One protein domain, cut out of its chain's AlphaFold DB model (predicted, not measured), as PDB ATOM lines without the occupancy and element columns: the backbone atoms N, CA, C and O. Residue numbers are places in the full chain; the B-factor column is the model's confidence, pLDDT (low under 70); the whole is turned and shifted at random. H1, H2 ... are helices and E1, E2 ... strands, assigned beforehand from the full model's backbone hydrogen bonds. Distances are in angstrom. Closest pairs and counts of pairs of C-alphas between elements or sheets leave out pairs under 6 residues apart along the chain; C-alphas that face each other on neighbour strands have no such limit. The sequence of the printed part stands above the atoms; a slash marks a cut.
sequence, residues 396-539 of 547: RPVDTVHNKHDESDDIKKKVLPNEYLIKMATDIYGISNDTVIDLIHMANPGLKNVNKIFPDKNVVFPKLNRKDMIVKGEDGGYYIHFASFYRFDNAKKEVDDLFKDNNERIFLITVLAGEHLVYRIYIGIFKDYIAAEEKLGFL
ATOM      1  N   ARG A 396     -16.357  38.865  53.498       70.69
ATOM      2  CA  ARG A 396     -16.694  39.024  52.079       70.69
ATOM      3  C   ARG A 396     -15.733  40.018  51.433       70.69
ATOM      4  O   ARG A 396     -15.331  40.950  52.118       70.69
ATOM      5  N   PRO A 397     -15.353  39.872  50.158       65.94
ATOM      6  CA  PRO A 397     -14.582  40.902  49.462       65.94
ATOM      7  C   PRO A 397     -15.249  42.275  49.606       65.94
ATOM      8  O   PRO A 397     -16.478  42.372  49.623       65.94
ATOM      9  N   VAL A 398     -14.456  43.332  49.773       62.22
ATOM     10  CA  VAL A 398     -15.010  44.686  49.847       62.22
ATOM     11  C   VAL A 398     -15.382  45.149  48.445       62.22
ATOM     12  O   VAL A 398     -14.508  45.303  47.597       62.22
ATOM     13  N   ASP A 399     -16.659  45.464  48.233       56.34
ATOM     14  CA  ASP A 399     -17.133  46.151  47.028       56.34
ATOM     15  C   ASP A 399     -16.689  47.628  47.042       56.34
ATOM     16  O   ASP A 399     -17.494  48.547  47.216       56.34
ATOM     17  N   THR A 400     -15.392  47.912  46.907       39.16
ATOM     18  CA  THR A 400     -14.948  49.276  46.598       39.16
ATOM     19  C   THR A 400     -15.283  49.574  45.150       39.16
ATOM     20  O   THR A 400     -14.481  49.294  44.270       39.16
ATOM     21  N   VAL A 401     -16.457  50.175  44.935       35.25
ATOM     22  CA  VAL A 401     -17.001  50.524  43.617       35.25
ATOM     23  C   VAL A 401     -17.296  49.268  42.797       35.25
ATOM     24  O   VAL A 401     -16.445  48.423  42.559       35.25
ATOM     25  N   HIS A 402     -18.527  49.166  42.304       33.88
ATOM     26  CA  HIS A 402     -18.795  48.413  41.089       33.88
ATOM     27  C   HIS A 402     -17.796  48.833  39.993       33.88
ATOM     28  O   HIS A 402     -18.090  49.708  39.185       33.88
ATOM     29  N   ASN A 403     -16.664  48.153  39.884       33.91
ATOM     30  CA  ASN A 403     -16.489  47.465  38.634       33.91
ATOM     31  C   ASN A 403     -17.386  46.245  38.763       33.91
ATOM     32  O   ASN A 403     -17.152  45.350  39.572       33.91
ATOM     33  N   LYS A 404     -18.442  46.228  37.942       34.84
ATOM     34  CA  LYS A 404     -18.884  44.978  37.326       34.84
ATOM     35  C   LYS A 404     -17.637  44.112  37.164       34.84
ATOM     36  O   LYS A 404     -16.616  44.651  36.734       34.84
ATOM     37  N   HIS A 405     -17.697  42.832  37.507       39.47
ATOM     38  CA  HIS A 405     -16.758  41.892  36.918       39.47
ATOM     39  C   HIS A 405     -16.850  42.102  35.404       39.47
ATOM     40  O   HIS A 405     -17.757  41.602  34.744       39.47
ATOM     41  N   ASP A 406     -15.988  42.966  34.882       38.00
ATOM     42  CA  ASP A 406     -15.631  43.001  33.495       38.00
ATOM     43  C   ASP A 406     -15.039  41.607  33.350       38.00
ATOM     44  O   ASP A 406     -14.040  41.271  33.989       38.00
ATOM     45  N   GLU A 407     -15.737  40.733  32.629       43.00
ATOM     46  CA  GLU A 407     -15.340  39.343  32.382       43.00
ATOM     47  C   GLU A 407     -13.988  39.241  31.631       43.00
ATOM     48  O   GLU A 407     -13.682  38.210  31.034       43.00
ATOM     49  N   SER A 408     -13.183  40.307  31.620       50.41
ATOM     50  CA  SER A 408     -12.032  40.542  30.764       50.41
ATOM     51  C   SER A 408     -10.666  40.278  31.409       50.41
ATOM     52  O   SER A 408      -9.689  40.330  30.671       50.41
ATOM     53  N   ASP A 409     -10.561  39.916  32.698       59.31
ATOM     54  CA  ASP A 409      -9.247  39.844  33.382       59.31
ATOM     55  C   ASP A 409      -8.925  38.538  34.155       59.31
ATOM     56  O   ASP A 409      -7.784  38.366  34.592       59.31
ATOM     57  N   ASP A 410      -9.859  37.588  34.302       74.56
ATOM     58  CA  ASP A 410      -9.563  36.271  34.897       74.56
ATOM     59  C   ASP A 410      -9.017  35.290  33.853       74.56
ATOM     60  O   ASP A 410      -9.572  35.118  32.762       74.56
ATOM     61  N   ILE A 411      -7.959  34.558  34.205       82.06
ATOM     62  CA  ILE A 411      -7.354  33.594  33.285       82.06
ATOM     63  C   ILE A 411      -8.150  32.291  33.350       82.06
ATOM     64  O   ILE A 411      -8.028  31.499  34.283       82.06
ATOM     65  N   LYS A 412      -8.960  32.029  32.324       84.81
ATOM     66  CA  LYS A 412      -9.622  30.730  32.141       84.81
ATOM     67  C   LYS A 412      -8.670  29.787  31.411       84.81
ATOM     68  O   LYS A 412      -8.465  29.922  30.206       84.81
ATOM     69  N   LYS A 413      -8.099  28.815  32.126       83.38
ATOM     70  CA  LYS A 413      -7.224  27.791  31.535       83.38
ATOM     71  C   LYS A 413      -7.959  26.456  31.450       83.38
ATOM     72  O   LYS A 413      -8.509  25.969  32.439       83.38
ATOM     73  N   LYS A 414      -7.949  25.855  30.260       83.81
ATOM     74  CA  LYS A 414      -8.425  24.487  30.042       83.81
ATOM     75  C   LYS A 414      -7.360  23.499  30.519       83.81
ATOM     76  O   LYS A 414      -6.199  23.626  30.145       83.81
ATOM     77  N   VAL A 415      -7.767  22.519  31.318       81.62
ATOM     78  CA  VAL A 415      -6.870  21.523  31.922       81.62
ATOM     79  C   VAL A 415      -6.439  20.510  30.867       81.62
ATOM     80  O   VAL A 415      -7.281  19.796  30.310       81.62
ATOM     81  N   LEU A 416      -5.135  20.434  30.596       80.00
ATOM     82  CA  LEU A 416      -4.567  19.438  29.685       80.00
ATOM     83  C   LEU A 416      -4.349  18.084  30.392       80.00
ATOM     84  O   LEU A 416      -4.223  18.029  31.619       80.00
ATOM     85  N   PRO A 417      -4.263  16.965  29.647       70.62
ATOM     86  CA  PRO A 417      -3.896  15.672  30.221       70.62
ATOM     87  C   PRO A 417      -2.571  15.750  30.999       70.62
ATOM     88  O   PRO A 417      -1.580  16.273  30.493       70.62
ATOM     89  N   ASN A 418      -2.552  15.201  32.218       67.19
ATOM     90  CA  ASN A 418      -1.419  15.222  33.160       67.19
ATOM     91  C   ASN A 418      -1.032  16.606  33.733       67.19
ATOM     92  O   ASN A 418       0.001  16.717  34.395       67.19
ATOM     93  N   GLU A 419      -1.841  17.653  33.537       73.25
ATOM     94  CA  GLU A 419      -1.723  18.891  34.317       73.25
ATOM     95  C   GLU A 419      -2.437  18.768  35.669       73.25
ATOM     96  O   GLU A 419      -3.503  18.168  35.791       73.25
ATOM     97  N   TYR A 420      -1.850  19.367  36.704       75.38
ATOM     98  CA  TYR A 420      -2.413  19.444  38.052       75.38
ATOM     99  C   TYR A 420      -2.329  20.882  38.568       75.38
ATOM    100  O   TYR A 420      -1.496  21.667  38.106       75.38
ATOM    101  N   LEU A 421      -3.205  21.238  39.514       80.00
ATOM    102  CA  LEU A 421      -3.450  22.635  39.892       80.00
ATOM    103  C   LEU A 421      -2.193  23.385  40.317       80.00
ATOM    104  O   LEU A 421      -1.982  24.513  39.891       80.00
ATOM    105  N   ILE A 422      -1.347  22.730  41.113       79.81
ATOM    106  CA  ILE A 422      -0.095  23.297  41.623       79.81
ATOM    107  C   ILE A 422       0.802  23.749  40.465       79.81
ATOM    108  O   ILE A 422       1.307  24.865  40.494       79.81
ATOM    109  N   LYS A 423       0.946  22.926  39.418       81.19
ATOM    110  CA  LYS A 423       1.744  23.276  38.236       81.19
ATOM    111  C   LYS A 423       1.136  24.457  37.481       81.19
ATOM    112  O   LYS A 423       1.845  25.404  37.174       81.19
ATOM    113  N   MET A 424      -0.175  24.437  37.238       84.88
ATOM    114  CA  MET A 424      -0.855  25.534  36.538       84.88
ATOM    115  C   MET A 424      -0.781  26.857  37.315       84.88
ATOM    116  O   MET A 424      -0.582  27.903  36.708       84.88
ATOM    117  N   ALA A 425      -0.888  26.810  38.647       84.44
ATOM    118  CA  ALA A 425      -0.713  27.971  39.514       84.44
ATOM    119  C   ALA A 425       0.725  28.512  39.450       84.44
ATOM    120  O   ALA A 425       0.910  29.720  39.334       84.44
ATOM    121  N   THR A 426       1.736  27.634  39.447       83.69
ATOM    122  CA  THR A 426       3.136  28.036  39.239       83.69
ATOM    123  C   THR A 426       3.356  28.666  37.866       83.69
ATOM    124  O   THR A 426       4.043  29.676  37.784       83.69
ATOM    125  N   ASP A 427       2.764  28.122  36.801       83.00
ATOM    126  CA  ASP A 427       2.911  28.669  35.447       83.00
ATOM    127  C   ASP A 427       2.275  30.066  35.314       83.00
ATOM    128  O   ASP A 427       2.789  30.911  34.585       83.00
ATOM    129  N   ILE A 428       1.158  30.313  36.012       84.06
ATOM    130  CA  ILE A 428       0.386  31.563  35.919       84.06
ATOM    131  C   ILE A 428       0.905  32.637  36.883       84.06
ATOM    132  O   ILE A 428       1.093  33.782  36.481       84.06
ATOM    133  N   TYR A 429       1.145  32.287  38.148       82.06
ATOM    134  CA  TYR A 429       1.523  33.241  39.200       82.06
ATOM    135  C   TYR A 429       3.013  33.197  39.563       82.06
ATOM    136  O   TYR A 429       3.466  33.960  40.414       82.06
ATOM    137  N   GLY A 430       3.786  32.271  38.989       79.81
ATOM    138  CA  GLY A 430       5.194  32.047  39.334       79.81
ATOM    139  C   GLY A 430       5.418  31.310  40.660       79.81
ATOM    140  O   GLY A 430       6.540  30.899  40.949       79.81
ATOM    141  N   ILE A 431       4.370  31.106  41.468       79.88
ATOM    142  CA  ILE A 431       4.417  30.384  42.745       79.88
ATOM    143  C   ILE A 431       3.169  29.520  42.948       79.88
ATOM    144  O   ILE A 431       2.102  29.791  42.401       79.88
ATOM    145  N   SER A 432       3.294  28.486  43.773       80.12
ATOM    146  CA  SER A 432       2.172  27.654  44.202       80.12
ATOM    147  C   SER A 432       2.329  27.308  45.680       80.12
ATOM    148  O   SER A 432       3.171  26.509  46.083       80.12
ATOM    149  N   ASN A 433       1.540  27.978  46.510       85.88
ATOM    150  CA  ASN A 433       1.477  27.742  47.947       85.88
ATOM    151  C   ASN A 433       0.018  27.690  48.403       85.88
ATOM    152  O   ASN A 433      -0.892  27.998  47.634       85.88
ATOM    153  N   ASP A 434      -0.191  27.305  49.657       85.50
ATOM    154  CA  ASP A 434      -1.518  27.102  50.237       85.50
ATOM    155  C   ASP A 434      -2.446  28.320  50.057       85.50
ATOM    156  O   ASP A 434      -3.614  28.145  49.721       85.50
ATOM    157  N   THR A 435      -1.926  29.546  50.185       87.31
ATOM    158  CA  THR A 435      -2.686  30.787  49.958       87.31
ATOM    159  C   THR A 435      -3.168  30.917  48.514       87.31
ATOM    160  O   THR A 435      -4.353  31.137  48.283       87.31
ATOM    161  N   VAL A 436      -2.281  30.745  47.529       85.50
ATOM    162  CA  VAL A 436      -2.645  30.816  46.101       85.50
ATOM    163  C   VAL A 436      -3.668  29.737  45.746       85.50
ATOM    164  O   VAL A 436      -4.629  29.992  45.023       85.50
ATOM    165  N   ILE A 437      -3.479  28.530  46.273       85.69
ATOM    166  CA  ILE A 437      -4.367  27.398  46.016       85.69
ATOM    167  C   ILE A 437      -5.763  27.623  46.621       85.69
ATOM    168  O   ILE A 437      -6.759  27.350  45.949       85.69
ATOM    169  N   ASP A 438      -5.848  28.167  47.837       85.25
ATOM    170  CA  ASP A 438      -7.120  28.540  48.472       85.25
ATOM    171  C   ASP A 438      -7.851  29.629  47.669       85.25
ATOM    172  O   ASP A 438      -9.044  29.495  47.404       85.25
ATOM    173  N   LEU A 439      -7.139  30.650  47.177       84.31
ATOM    174  CA  LEU A 439      -7.730  31.710  46.348       84.31
ATOM    175  C   LEU A 439      -8.282  31.175  45.017       84.31
ATOM    176  O   LEU A 439      -9.397  31.528  44.626       84.31
ATOM    177  N   ILE A 440      -7.566  30.263  44.350       83.69
ATOM    178  CA  ILE A 440      -8.088  29.596  43.146       83.69
ATOM    179  C   ILE A 440      -9.328  28.762  43.491       83.69
ATOM    180  O   ILE A 440     -10.306  28.771  42.745       83.69
ATOM    181  N   HIS A 441      -9.333  28.057  44.623       81.12
ATOM    182  CA  HIS A 441     -10.502  27.288  45.047       81.12
ATOM    183  C   HIS A 441     -11.715  28.195  45.322       81.12
ATOM    184  O   HIS A 441     -12.826  27.867  44.908       81.12
ATOM    185  N   MET A 442     -11.517  29.359  45.950       76.56
ATOM    186  CA  MET A 442     -12.583  30.347  46.173       76.56
ATOM    187  C   MET A 442     -13.192  30.855  44.859       76.56
ATOM    188  O   MET A 442     -14.408  31.016  44.778       76.56
ATOM    189  N   ALA A 443     -12.377  31.027  43.814       78.94
ATOM    190  CA  ALA A 443     -12.839  31.404  42.476       78.94
ATOM    191  C   ALA A 443     -13.502  30.249  41.695       78.94
ATOM    192  O   ALA A 443     -14.137  30.477  40.667       78.94
ATOM    193  N   ASN A 444     -13.385  29.002  42.167       79.69
ATOM    194  CA  ASN A 444     -13.956  27.820  41.516       79.69
ATOM    195  C   ASN A 444     -14.728  26.928  42.504       79.69
ATOM    196  O   ASN A 444     -14.310  25.791  42.758       79.69
ATOM    197  N   PRO A 445     -15.903  27.356  42.998       68.38
ATOM    198  CA  PRO A 445     -16.673  26.599  43.993       68.38
ATOM    199  C   PRO A 445     -17.047  25.165  43.567       68.38
ATOM    200  O   PRO A 445     -17.319  24.311  44.406       68.38
ATOM    201  N   GLY A 446     -17.059  24.876  42.259       66.69
ATOM    202  CA  GLY A 446     -17.339  23.547  41.702       66.69
ATOM    203  C   GLY A 446     -16.155  22.564  41.693       66.69
ATOM    204  O   GLY A 446     -16.342  21.392  41.342       66.69
ATOM    205  N   LEU A 447     -14.937  22.992  42.052       69.69
ATOM    206  CA  LEU A 447     -13.756  22.125  42.128       69.69
ATOM    207  C   LEU A 447     -13.710  21.379  43.468       69.69
ATOM    208  O   LEU A 447     -13.043  21.788  44.405       69.69
ATOM    209  N   LYS A 448     -14.386  20.225  43.537       62.47
ATOM    210  CA  LYS A 448     -14.489  19.408  44.766       62.47
ATOM    211  C   LYS A 448     -13.150  18.919  45.334       62.47
ATOM    212  O   LYS A 448     -13.043  18.720  46.540       62.47
ATOM    213  N   ASN A 449     -12.150  18.682  44.483       63.66
ATOM    214  CA  ASN A 449     -10.836  18.212  44.915       63.66
ATOM    215  C   ASN A 449      -9.722  18.931  44.144       63.66
ATOM    216  O   ASN A 449      -9.499  18.702  42.957       63.66
ATOM    217  N   VAL A 450      -9.003  19.781  44.869       58.78
ATOM    218  CA  VAL A 450      -7.882  20.608  44.402       58.78
ATOM    219  C   VAL A 450      -6.735  19.763  43.819       58.78
ATOM    220  O   VAL A 450      -6.048  20.186  42.889       58.78
ATOM    221  N   ASN A 451      -6.570  18.534  44.316       57.97
ATOM    222  CA  ASN A 451      -5.533  17.591  43.900       57.97
ATOM    223  C   ASN A 451      -5.986  16.645  42.772       57.97
ATOM    224  O   ASN A 451      -5.188  15.837  42.296       57.97
ATOM    225  N   LYS A 452      -7.255  16.711  42.341       61.66
ATOM    226  CA  LYS A 452      -7.817  15.871  41.273       61.66
ATOM    227  C   LYS A 452      -8.653  16.715  40.319       61.66
ATOM    228  O   LYS A 452      -9.870  16.827  40.462       61.66
ATOM    229  N   ILE A 453      -7.992  17.273  39.311       64.94
ATOM    230  CA  ILE A 453      -8.660  18.010  38.241       64.94
ATOM    231  C   ILE A 453      -8.723  17.117  37.005       64.94
ATOM    232  O   ILE A 453      -7.711  16.583  36.561       64.94
ATOM    233  N   PHE A 454      -9.933  16.911  36.485       65.00
ATOM    234  CA  PHE A 454     -10.141  16.104  35.286       65.00
ATOM    235  C   PHE A 454      -9.732  16.896  34.033       65.00
ATOM    236  O   PHE A 454     -10.016  18.098  33.980       65.00
ATOM    237  N   PRO A 455      -9.120  16.239  33.027       67.00
ATOM    238  CA  PRO A 455      -8.863  16.849  31.728       67.00
ATOM    239  C   PRO A 455     -10.136  17.467  31.137       67.00
ATOM    240  O   PRO A 455     -11.247  17.028  31.433       67.00
ATOM    241  N   ASP A 456      -9.963  18.502  30.320       66.88
ATOM    242  CA  ASP A 456     -11.027  19.228  29.616       66.88
ATOM    243  C   ASP A 456     -11.947  20.130  30.457       66.88
ATOM    244  O   ASP A 456     -12.807  20.809  29.893       66.88
ATOM    245  N   LYS A 457     -11.733  20.237  31.776       78.12
ATOM    246  CA  LYS A 457     -12.385  21.272  32.597       78.12
ATOM    247  C   LYS A 457     -11.692  22.628  32.445       78.12
ATOM    248  O   LYS A 457     -10.471  22.695  32.340       78.12
ATOM    249  N   ASN A 458     -12.472  23.708  32.479       81.62
ATOM    250  CA  ASN A 458     -11.942  25.065  32.608       81.62
ATOM    251  C   ASN A 458     -11.798  25.411  34.091       81.62
ATOM    252  O   ASN A 458     -12.746  25.235  34.855       81.62
ATOM    253  N   VAL A 459     -10.623  25.903  34.475       84.50
ATOM    254  CA  VAL A 459     -10.345  26.437  35.811       84.50
ATOM    255  C   VAL A 459     -10.128  27.938  35.683       84.50
ATOM    256  O   VAL A 459      -9.392  28.391  34.803       84.50
ATOM    257  N   VAL A 460     -10.798  28.700  36.543       87.00
ATOM    258  CA  VAL A 460     -10.680  30.155  36.640       87.00
ATOM    259  C   VAL A 460      -9.516  30.485  37.566       87.00
ATOM    260  O   VAL A 460      -9.530  30.140  38.741       87.00
ATOM    261  N   PHE A 461      -8.488  31.142  37.058       86.06
ATOM    262  CA  PHE A 461      -7.397  31.651  37.875       86.06
ATOM    263  C   PHE A 461      -7.677  33.133  38.137       86.06
ATOM    264  O   PHE A 461      -7.576  33.921  37.191       86.06
ATOM    265  N   PRO A 462      -8.075  33.509  39.372       83.88
ATOM    266  CA  PRO A 462      -8.440  34.886  39.671       83.88
ATOM    267  C   PRO A 462      -7.226  35.794  39.512       83.88
ATOM    268  O   PRO A 462      -6.103  35.413  39.866       83.88
ATOM    269  N   LYS A 463      -7.416  37.014  39.021       81.25
ATOM    270  CA  LYS A 463      -6.359  38.018  39.152       81.25
ATOM    271  C   LYS A 463      -6.110  38.281  40.635       81.25
ATOM    272  O   LYS A 463      -7.035  38.372  41.433       81.25
ATOM    273  N   LEU A 464      -4.844  38.375  41.003       81.06
ATOM    274  CA  LEU A 464      -4.441  38.622  42.374       81.06
ATOM    275  C   LEU A 464      -3.945  40.066  42.431       81.06
ATOM    276  O   LEU A 464      -2.991  40.407  41.734       81.06
ATOM    277  N   ASN A 465      -4.598  40.918  43.223       79.12
ATOM    278  CA  ASN A 465      -4.109  42.251  43.569       79.12
ATOM    279  C   ASN A 465      -4.061  42.393  45.091       79.12
ATOM    280  O   ASN A 465      -4.859  41.785  45.801       79.12
ATOM    281  N   ARG A 466      -3.166  43.247  45.610       81.25
ATOM    282  CA  ARG A 466      -3.088  43.513  47.059       81.25
ATOM    283  C   ARG A 466      -4.454  43.861  47.646       81.25
ATOM    284  O   ARG A 466      -4.856  43.282  48.645       81.25
ATOM    285  N   LYS A 467      -5.175  44.782  47.005       81.19
ATOM    286  CA  LYS A 467      -6.456  45.306  47.499       81.19
ATOM    287  C   LYS A 467      -7.535  44.227  47.653       81.19
ATOM    288  O   LYS A 467      -8.351  44.334  48.561       81.19
ATOM    289  N   ASP A 468      -7.466  43.157  46.861       78.12
ATOM    290  CA  ASP A 468      -8.411  42.032  46.910       78.12
ATOM    291  C   ASP A 468      -8.240  41.178  48.178       78.12
ATOM    292  O   ASP A 468      -9.103  40.373  48.523       78.12
ATOM    293  N   MET A 469      -7.139  41.372  48.911       84.62
ATOM    294  CA  MET A 469      -6.921  40.757  50.219       84.62
ATOM    295  C   MET A 469      -7.741  41.439  51.315       84.62
ATOM    296  O   MET A 469      -7.838  40.902  52.417       84.62
ATOM    297  N   ILE A 470      -8.322  42.614  51.051       88.06
ATOM    298  CA  ILE A 470      -9.177  43.301  52.013       88.06
ATOM    299  C   ILE A 470     -10.596  42.762  51.894       88.06
ATOM    300  O   ILE A 470     -11.238  42.794  50.845       88.06
ATOM    301  N   VAL A 471     -11.102  42.304  53.025       86.12
ATOM    302  CA  VAL A 471     -12.411  41.694  53.164       86.12
ATOM    303  C   VAL A 471     -13.171  42.364  54.305       86.12
ATOM    304  O   VAL A 471     -12.598  42.808  55.299       86.12
ATOM    305  N   LYS A 472     -14.485  42.464  54.158       84.44
ATOM    306  CA  LYS A 472     -15.411  42.997  55.142       84.44
ATOM    307  C   LYS A 472     -15.981  41.869  55.988       84.44
ATOM    308  O   LYS A 472     -16.541  40.920  55.443       84.44
ATOM    309  N   GLY A 473     -15.840  41.992  57.301       80.00
ATOM    310  CA  GLY A 473     -16.481  41.121  58.272       80.00
ATOM    311  C   GLY A 473     -17.980  41.403  58.396       80.00
ATOM    312  O   GLY A 473     -18.445  42.513  58.118       80.00
ATOM    313  N   GLU A 474     -18.749  40.421  58.860       76.25
ATOM    314  CA  GLU A 474     -20.172  40.601  59.205       76.25
ATOM    315  C   GLU A 474     -20.397  41.566  60.378       76.25
ATOM    316  O   GLU A 474     -21.459  42.170  60.501       76.25
ATOM    317  N   ASP A 475     -19.366  41.790  61.192       75.38
ATOM    318  CA  ASP A 475     -19.322  42.816  62.236       75.38
ATOM    319  C   ASP A 475     -19.165  44.249  61.686       75.38
ATOM    320  O   ASP A 475     -19.068  45.209  62.451       75.38
ATOM    321  N   GLY A 476     -19.119  44.402  60.358       79.56
ATOM    322  CA  GLY A 476     -18.942  45.674  59.663       79.56
ATOM    323  C   GLY A 476     -17.493  46.160  59.605       79.56
ATOM    324  O   GLY A 476     -17.233  47.182  58.967       79.56
ATOM    325  N   GLY A 477     -16.562  45.436  60.232       84.81
ATOM    326  CA  GLY A 477     -15.142  45.747  60.239       84.81
ATOM    327  C   GLY A 477     -14.427  45.313  58.962       84.81
ATOM    328  O   GLY A 477     -14.917  44.485  58.196       84.81
ATOM    329  N   TYR A 478     -13.238  45.863  58.737       88.06
ATOM    330  CA  TYR A 478     -12.382  45.503  57.608       88.06
ATOM    331  C   TYR A 478     -11.194  44.674  58.080       88.06
ATOM    332  O   TYR A 478     -10.641  44.902  59.156       88.06
ATOM    333  N   TYR A 479     -10.811  43.701  57.269       90.88
ATOM    334  CA  TYR A 479      -9.811  42.699  57.593       90.88
ATOM    335  C   TYR A 479      -8.949  42.437  56.371       90.88
ATOM    336  O   TYR A 479      -9.400  42.576  55.241       90.88
ATOM    337  N   ILE A 480      -7.710  42.032  56.597       89.75
ATOM    338  CA  ILE A 480      -6.762  41.670  55.551       89.75
ATOM    339  C   ILE A 480      -6.567  40.160  55.623       89.75
ATOM    340  O   ILE A 480      -6.047  39.663  56.621       89.75
ATOM    341  N   HIS A 481      -6.972  39.424  54.590       89.56
ATOM    342  CA  HIS A 481      -6.645  38.010  54.422       89.56
ATOM    343  C   HIS A 481      -5.143  37.881  54.200       89.56
ATOM    344  O   HIS A 481      -4.662  38.143  53.113       89.56
ATOM    345  N   PHE A 482      -4.388  37.505  55.225       88.44
ATOM    346  CA  PHE A 482      -2.930  37.496  55.163       88.44
ATOM    347  C   PHE A 482      -2.365  36.228  54.507       88.44
ATOM    348  O   PHE A 482      -1.472  36.307  53.663       88.44
ATOM    349  N   ALA A 483      -2.866  35.054  54.906       90.06
ATOM    350  CA  ALA A 483      -2.410  33.761  54.395       90.06
ATOM    351  C   ALA A 483      -3.429  32.643  54.661       90.06
ATOM    352  O   ALA A 483      -4.267  32.765  55.556       90.06
ATOM    353  N   SER A 484      -3.308  31.533  53.932       88.94
ATOM    354  CA  SER A 484      -4.047  30.290  54.184       88.94
ATOM    355  C   SER A 484      -3.093  29.106  54.285       88.94
ATOM    356  O   SER A 484      -2.050  29.095  53.636       88.94
ATOM    357  N   PHE A 485      -3.460  28.097  55.074       85.19
ATOM    358  CA  PHE A 485      -2.682  26.871  55.253       85.19
ATOM    359  C   PHE A 485      -3.584  25.645  55.331       85.19
ATOM    360  O   PHE A 485      -4.622  25.681  55.985       85.19
ATOM    361  N   TYR A 486      -3.153  24.517  54.770       79.75
ATOM    362  CA  TYR A 486      -3.852  23.231  54.949       79.75
ATOM    363  C   TYR A 486      -3.414  22.479  56.216       79.75
ATOM    364  O   TYR A 486      -4.000  21.464  56.592       79.75
ATOM    365  N   ARG A 487      -2.368  22.965  56.898       75.81
ATOM    366  CA  ARG A 487      -1.856  22.401  58.154       75.81
ATOM    367  C   ARG A 487      -1.887  23.440  59.263       75.81
ATOM    368  O   ARG A 487      -1.274  24.497  59.133       75.81
ATOM    369  N   PHE A 488      -2.515  23.080  60.378       70.38
ATOM    370  CA  PHE A 488      -2.638  23.948  61.547       70.38
ATOM    371  C   PHE A 488      -1.279  24.425  62.080       70.38
ATOM    372  O   PHE A 488      -1.122  25.609  62.348       70.38
ATOM    373  N   ASP A 489      -0.280  23.539  62.164       65.06
ATOM    374  CA  ASP A 489       1.049  23.881  62.698       65.06
ATOM    375  C   ASP A 489       1.733  25.006  61.904       65.06
ATOM    376  O   ASP A 489       2.381  25.877  62.483       65.06
ATOM    377  N   ASN A 490       1.556  25.015  60.578       78.69
ATOM    378  CA  ASN A 490       2.114  26.048  59.705       78.69
ATOM    379  C   ASN A 490       1.397  27.385  59.911       78.69
ATOM    380  O   ASN A 490       2.055  28.417  60.013       78.69
ATOM    381  N   ALA A 491       0.064  27.351  60.028       76.19
ATOM    382  CA  ALA A 491      -0.725  28.539  60.328       76.19
ATOM    383  C   ALA A 491      -0.349  29.125  61.691       76.19
ATOM    384  O   ALA A 491      -0.112  30.322  61.803       76.19
ATOM    385  N   LYS A 492      -0.229  28.270  62.714       75.56
ATOM    386  CA  LYS A 492       0.155  28.670  64.070       75.56
ATOM    387  C   LYS A 492       1.527  29.338  64.084       75.56
ATOM    388  O   LYS A 492       1.664  30.412  64.655       75.56
ATOM    389  N   LYS A 493       2.514  28.746  63.407       81.25
ATOM    390  CA  LYS A 493       3.858  29.321  63.312       81.25
ATOM    391  C   LYS A 493       3.843  30.724  62.700       81.25
ATOM    392  O   LYS A 493       4.517  31.607  63.218       81.25
ATOM    393  N   GLU A 494       3.078  30.939  61.630       84.44
ATOM    394  CA  GLU A 494       3.023  32.265  61.006       84.44
ATOM    395  C   GLU A 494       2.274  33.283  61.873       84.44
ATOM    396  O   GLU A 494       2.695  34.432  61.964       84.44
ATOM    397  N   VAL A 495       1.211  32.863  62.568       77.56
ATOM    398  CA  VAL A 495       0.547  33.697  63.581       77.56
ATOM    399  C   VAL A 495       1.542  34.111  64.674       77.56
ATOM    400  O   VAL A 495       1.612  35.290  65.016       77.56
ATOM    401  N   ASP A 496       2.347  33.175  65.180       75.50
ATOM    402  CA  ASP A 496       3.351  33.442  66.217       75.50
ATOM    403  C   ASP A 496       4.435  34.419  65.746       75.50
ATOM    404  O   ASP A 496       4.887  35.265  66.518       75.50
ATOM    405  N   ASP A 497       4.862  34.318  64.488       77.44
ATOM    406  CA  ASP A 497       5.852  35.228  63.914       77.44
ATOM    407  C   ASP A 497       5.263  36.628  63.663       77.44
ATOM    408  O   ASP A 497       5.922  37.625  63.947       77.44
ATOM    409  N   LEU A 498       3.998  36.730  63.242       74.06
ATOM    410  CA  LEU A 498       3.295  38.014  63.121       74.06
ATOM    411  C   LEU A 498       3.087  38.710  64.474       74.06
ATOM    412  O   LEU A 498       3.218  39.932  64.552       74.06
ATOM    413  N   PHE A 499       2.803  37.952  65.539       64.88
ATOM    414  CA  PHE A 499       2.671  38.496  66.896       64.88
ATOM    415  C   PHE A 499       3.987  39.041  67.460       64.88
ATOM    416  O   PHE A 499       3.963  39.971  68.265       64.88
ATOM    417  N   LYS A 500       5.138  38.481  67.065       60.75
ATOM    418  CA  LYS A 500       6.453  38.999  67.486       60.75
ATOM    419  C   LYS A 500       6.757  40.361  66.869       60.75
ATOM    420  O   LYS A 500       7.423  41.171  67.509       60.75
ATOM    421  N   ASP A 501       6.263  40.597  65.656       57.09
ATOM    422  CA  ASP A 501       6.601  41.775  64.863       57.09
ATOM    423  C   ASP A 501       5.583  42.928  65.004       57.09
ATOM    424  O   ASP A 501       5.936  44.063  64.691       57.09
ATOM    425  N   ASN A 502       4.350  42.696  65.491       57.62
ATOM    426  CA  ASN A 502       3.310  43.737  65.598       57.62
ATOM    427  C   ASN A 502       2.264  43.513  66.719       57.62
ATOM    428  O   ASN A 502       1.849  42.395  67.002       57.62
ATOM    429  N   ASN A 503       1.724  44.613  67.272       56.28
ATOM    430  CA  ASN A 503       0.599  44.649  68.236       56.28
ATOM    431  C   ASN A 503      -0.791  44.474  67.577       56.28
ATOM    432  O   ASN A 503      -1.796  45.021  68.039       56.28
ATOM    433  N   GLU A 504      -0.863  43.766  66.456       66.62
ATOM    434  CA  GLU A 504      -2.095  43.638  65.679       66.62
ATOM    435  C   GLU A 504      -2.977  42.498  66.169       66.62
ATOM    436  O   GLU A 504      -2.522  41.488  66.702       66.62
ATOM    437  N   ARG A 505      -4.284  42.667  65.982       76.56
ATOM    438  CA  ARG A 505      -5.262  41.620  66.255       76.56
ATOM    439  C   ARG A 505      -5.281  40.671  65.052       76.56
ATOM    440  O   ARG A 505      -5.553  41.069  63.919       76.56
ATOM    441  N   ILE A 506      -4.959  39.412  65.319       81.69
ATOM    442  CA  ILE A 506      -4.852  38.351  64.320       81.69
ATOM    443  C   ILE A 506      -5.958  37.333  64.581       81.69
ATOM    444  O   ILE A 506      -6.185  36.921  65.718       81.69
ATOM    445  N   PHE A 507      -6.635  36.916  63.520       74.88
ATOM    446  CA  PHE A 507      -7.723  35.951  63.556       74.88
ATOM    447  C   PHE A 507      -7.319  34.717  62.763       74.88
ATOM    448  O   PHE A 507      -6.955  34.822  61.595       74.88
ATOM    449  N   LEU A 508      -7.403  33.548  63.393       75.69
ATOM    450  CA  LEU A 508      -7.189  32.260  62.743       75.69
ATOM    451  C   LEU A 508      -8.526  31.540  62.613       75.69
ATOM    452  O   LEU A 508      -9.160  31.215  63.616       75.69
ATOM    453  N   ILE A 509      -8.950  31.290  61.381       71.50
ATOM    454  CA  ILE A 509     -10.283  30.775  61.072       71.50
ATOM    455  C   ILE A 509     -10.152  29.473  60.317       71.50
ATOM    456  O   ILE A 509      -9.330  29.348  59.416       71.50
ATOM    457  N   THR A 510     -10.971  28.495  60.689       68.19
ATOM    458  CA  THR A 510     -11.009  27.202  60.008       68.19
ATOM    459  C   THR A 510     -12.193  27.177  59.054       68.19
ATOM    460  O   THR A 510     -13.327  27.390  59.475       68.19
ATOM    461  N   VAL A 511     -11.928  26.917  57.777       68.50
ATOM    462  CA  VAL A 511     -12.924  26.853  56.703       68.50
ATOM    463  C   VAL A 511     -12.793  25.511  55.990       68.50
ATOM    464  O   VAL A 511     -11.688  25.019  55.782       68.50
ATOM    465  N   LEU A 512     -13.915  24.908  55.606       59.53
ATOM    466  CA  LEU A 512     -13.914  23.710  54.769       59.53
ATOM    467  C   LEU A 512     -13.842  24.121  53.286       59.53
ATOM    468  O   LEU A 512     -14.775  24.730  52.765       59.53
ATOM    469  N   ALA A 513     -12.741  23.795  52.607       61.31
ATOM    470  CA  ALA A 513     -12.551  23.998  51.172       61.31
ATOM    471  C   ALA A 513     -12.575  22.637  50.454       61.31
ATOM    472  O   ALA A 513     -11.589  21.892  50.448       61.31
ATOM    473  N   GLY A 514     -13.734  22.281  49.896       65.06
ATOM    474  CA  GLY A 514     -13.969  20.946  49.345       65.06
ATOM    475  C   GLY A 514     -13.978  19.890  50.455       65.06
ATOM    476  O   GLY A 514     -14.766  19.986  51.391       65.06
ATOM    477  N   GLU A 515     -13.097  18.893  50.363       59.03
ATOM    478  CA  GLU A 515     -12.903  17.852  51.393       59.03
ATOM    479  C   GLU A 515     -11.812  18.205  52.426       59.03
ATOM    480  O   GLU A 515     -11.504  17.404  53.310       59.03
ATOM    481  N   HIS A 516     -11.186  19.380  52.315       58.22
ATOM    482  CA  HIS A 516     -10.032  19.753  53.129       58.22
ATOM    483  C   HIS A 516     -10.346  20.901  54.087       58.22
ATOM    484  O   HIS A 516     -11.039  21.855  53.741       58.22
ATOM    485  N   LEU A 517      -9.785  20.828  55.295       68.38
ATOM    486  CA  LEU A 517      -9.783  21.941  56.240       68.38
ATOM    487  C   LEU A 517      -8.669  22.925  55.866       68.38
ATOM    488  O   LEU A 517      -7.518  22.526  55.683       68.38
ATOM    489  N   VAL A 518      -9.023  24.203  55.774       74.88
ATOM    490  CA  VAL A 518      -8.123  25.324  55.499       74.88
ATOM    491  C   VAL A 518      -8.134  26.268  56.689       74.88
ATOM    492  O   VAL A 518      -9.188  26.660  57.182       74.88
ATOM    493  N   TYR A 519      -6.949  26.657  57.135       82.31
ATOM    494  CA  TYR A 519      -6.720  27.598  58.219       82.31
ATOM    495  C   TYR A 519      -6.329  28.952  57.626       82.31
ATOM    496  O   TYR A 519      -5.241  29.090  57.068       82.31
ATOM    497  N   ARG A 520      -7.214  29.943  57.727       85.50
ATOM    498  CA  ARG A 520      -7.031  31.296  57.190       85.50
ATOM    499  C   ARG A 520      -6.622  32.263  58.285       85.50
ATOM    500  O   ARG A 520      -7.233  32.283  59.351       85.50
ATOM    501  N   ILE A 521      -5.615  33.077  58.002       88.00
ATOM    502  CA  ILE A 521      -5.137  34.141  58.876       88.00
ATOM    503  C   ILE A 521      -5.679  35.467  58.356       88.00
ATOM    504  O   ILE A 521      -5.410  35.836  57.213       88.00
ATOM    505  N   TYR A 522      -6.387  36.201  59.210       87.06
ATOM    506  CA  TYR A 522      -6.821  37.568  58.953       87.06
ATOM    507  C   TYR A 522      -6.187  38.537  59.948       87.06
ATOM    508  O   TYR A 522      -6.042  38.224  61.127       87.06
ATOM    509  N   ILE A 523      -5.843  39.731  59.479       88.31
ATOM    510  CA  ILE A 523      -5.349  40.841  60.296       88.31
ATOM    511  C   ILE A 523      -6.443  41.911  60.324       88.31
ATOM    512  O   ILE A 523      -6.984  42.263  59.280       88.31
ATOM    513  N   GLY A 524      -6.810  42.412  61.498       84.69
ATOM    514  CA  GLY A 524      -7.921  43.357  61.669       84.69
ATOM    515  C   GLY A 524      -8.160  43.626  63.147       84.69
ATOM    516  O   GLY A 524      -7.333  43.273  63.957       84.69
ATOM    517  N   ILE A 525      -9.245  44.226  63.620       88.00
ATOM    518  CA  ILE A 525     -10.366  44.805  62.888       88.00
ATOM    519  C   ILE A 525     -10.005  46.253  62.556       88.00
ATOM    520  O   ILE A 525      -9.693  47.032  63.462       88.00
ATOM    521  N   PHE A 526     -10.063  46.626  61.283       87.38
ATOM    522  CA  PHE A 526      -9.901  48.005  60.836       87.38
ATOM    523  C   PHE A 526     -11.263  48.697  60.756       87.38
ATOM    524  O   PHE A 526     -12.268  48.101  60.368       87.38
ATOM    525  N   LYS A 527     -11.287  49.976  61.141       81.50
ATOM    526  CA  LYS A 527     -12.504  50.802  61.229       81.50
ATOM    527  C   LYS A 527     -13.151  51.098  59.871       81.50
ATOM    528  O   LYS A 527     -14.359  51.290  59.798       81.50
ATOM    529  N   ASP A 528     -12.351  51.158  58.814       87.44
ATOM    530  CA  ASP A 528     -12.766  51.478  57.456       87.44
ATOM    531  C   ASP A 528     -11.796  50.837  56.448       87.44
ATOM    532  O   ASP A 528     -10.709  50.373  56.813       87.44
ATOM    533  N   TYR A 529     -12.212  50.783  55.181       87.19
ATOM    534  CA  TYR A 529     -11.412  50.214  54.095       87.19
ATOM    535  C   TYR A 529     -10.064  50.927  53.941       87.19
ATOM    536  O   TYR A 529      -9.052  50.277  53.706       87.19
ATOM    537  N   ILE A 530     -10.041  52.252  54.112       87.75
ATOM    538  CA  ILE A 530      -8.842  53.078  53.934       87.75
ATOM    539  C   ILE A 530      -7.781  52.696  54.971       87.75
ATOM    540  O   ILE A 530      -6.619  52.527  54.622       87.75
ATOM    541  N   ALA A 531      -8.173  52.483  56.229       86.44
ATOM    542  CA  ALA A 531      -7.274  52.036  57.288       86.44
ATOM    543  C   ALA A 531      -6.729  50.621  57.030       86.44
ATOM    544  O   ALA A 531      -5.563  50.349  57.318       86.44
ATOM    545  N   ALA A 532      -7.551  49.723  56.477       88.06
ATOM    546  CA  ALA A 532      -7.095  48.398  56.065       88.06
ATOM    547  C   ALA A 532      -6.121  48.479  54.874       88.06
ATOM    548  O   ALA A 532      -5.105  47.793  54.867       88.06
ATOM    549  N   GLU A 533      -6.390  49.345  53.898       89.38
ATOM    550  CA  GLU A 533      -5.545  49.560  52.718       89.38
ATOM    551  C   GLU A 533      -4.200  50.193  53.074       89.38
ATOM    552  O   GLU A 533      -3.153  49.711  52.636       89.38
ATOM    553  N   GLU A 534      -4.213  51.225  53.917       88.50
ATOM    554  CA  GLU A 534      -3.004  51.832  54.465       88.50
ATOM    555  C   GLU A 534      -2.168  50.762  55.167       88.50
ATOM    556  O   GLU A 534      -0.976  50.619  54.886       88.50
ATOM    557  N   LYS A 535      -2.800  49.944  56.018       87.69
ATOM    558  CA  LYS A 535      -2.084  48.908  56.755       87.69
ATOM    559  C   LYS A 535      -1.521  47.817  55.851       87.69
ATOM    560  O   LYS A 535      -0.369  47.415  56.020       87.69
ATOM    561  N   LEU A 536      -2.301  47.375  54.873       86.75
ATOM    562  CA  LEU A 536      -1.881  46.423  53.857       86.75
ATOM    563  C   LEU A 536      -0.632  46.901  53.102       86.75
ATOM    564  O   LEU A 536       0.241  46.088  52.806       86.75
ATOM    565  N   GLY A 537      -0.500  48.208  52.858       83.50
ATOM    566  CA  GLY A 537       0.688  48.806  52.241       83.50
ATOM    567  C   GLY A 537       1.992  48.568  53.014       83.50
ATOM    568  O   GLY A 537       3.061  48.511  52.403       83.50
ATOM    569  N   PHE A 538       1.913  48.370  54.334       82.94
ATOM    570  CA  PHE A 538       3.062  48.103  55.205       82.94
ATOM    571  C   PHE A 538       3.299  46.611  55.479       82.94
ATOM    572  O   PHE A 538       4.335  46.251  56.041       82.94
ATOM    573  N   LEU A 539       2.364  45.732  55.106       83.31
ATOM    574  CA  LEU A 539       2.496  44.297  55.336       83.31
ATOM    575  C   LEU A 539       3.388  43.647  54.279       83.31
ATOM    576  O   LEU A 539       3.212  43.813  53.072       83.31
TER     577      LEU A 539
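Overview. This is residues 396 to 539 of the 547 residues of the protein "SPOR domain-containing protein" of Candidatus Schekmanbacteria bacterium RBG_16_38_10 (UniProt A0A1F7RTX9). A curled, strongly twisted sheet of four antiparallel strands, E3 - E4 - E6 - E5, makes the larger lobe, with H4 and H5 over one face; H2 packs across its strands and joins it to a smaller lobe of H1 and the two-strand ribbon E1 E2. Residues 401 to 408 stick out as a free loop. The printed part has 144 residues, with five named helices and six named strands in the order E1 H1 H2 E2 H3 E3 E4 H4 E5 E6 H5, a mixed class. It is compact, with a radius of gyration of the C-alphas of 16.0 A and spans of 48 by 38 by 26 A.

Along the chain. In the large sheet, E3 is residues 470 to 473, E4 residues 478 to 485 (21.1 A), E6 residues 516 to 526 (29.3 A) and E5 residues 505 to 513 (24.3 A). H4, residues 488 to 501, is 20.4 A long, and H5, residues 529 to 538, 14.7 A, ending at C-alpha 538 (3.062, 48.103, 55.205). H3 is residues 466 to 469, H2 residues 434 to 443 (14.4 A), and H1 residues 421 to 429 (11.7 A). E1, residues 411 to 414, begins at C-alpha 411 (-7.354, 33.594, 33.285); E2 is residues 458 to 461.

Arrangement. E3 and E4 form a hairpin, with N 471 and O 479 2.8 A apart. E4 bends by 50 degrees at residue 482; it is antiparallel to E6, N 480 to O 523 being 2.8 A. E5 and E6 form a hairpin, N 509 to O 520 2.8 A. E4, H4, E5 is a split strand-helix-strand unit, two strands running the same way with E6 between them, and its crossover is right-handed. H4 runs along the strands at 11 degrees to E6 on the local plane, at a height over the sheet of 9.3 A. H5 runs along E4 at 25 degrees on the local plane, at a height of 8.9 A. H3 and H5 only just touch, with 3 pairs of C-alphas within 8 A, the closest those of Lys 467 and Glu 533, 6.8 A. H2 runs across E6 at 89 degrees on the local plane, at a height of 7.5 A. H2 and H1 touch about perpendicular, at 88 degrees, the closest C-alphas being those of Ile 422 and Ile 437, 7.4 A. The closest C-alphas of H2 and E2 are those of Ile 440 and Phe 461, 5.7 A. E1 and E2 are antiparallel, N 461 to O 411 being 2.8 A. In H1, H2 and H4 every O i to N i+4 pair is within hydrogen-bond range, in H5 5 of 6; H3 is too short for such a pair.

Size, cuts and confidence. The farthest C-alphas, of Pro 417 and Asn 503, are 48.0 A apart. The printed part has no cut. The link from H2 to E2, 14 residues, is long. Mean pLDDT of the printed part is 75.3; 41 residues are under 70, among them 397 to 409 and 445 to 456.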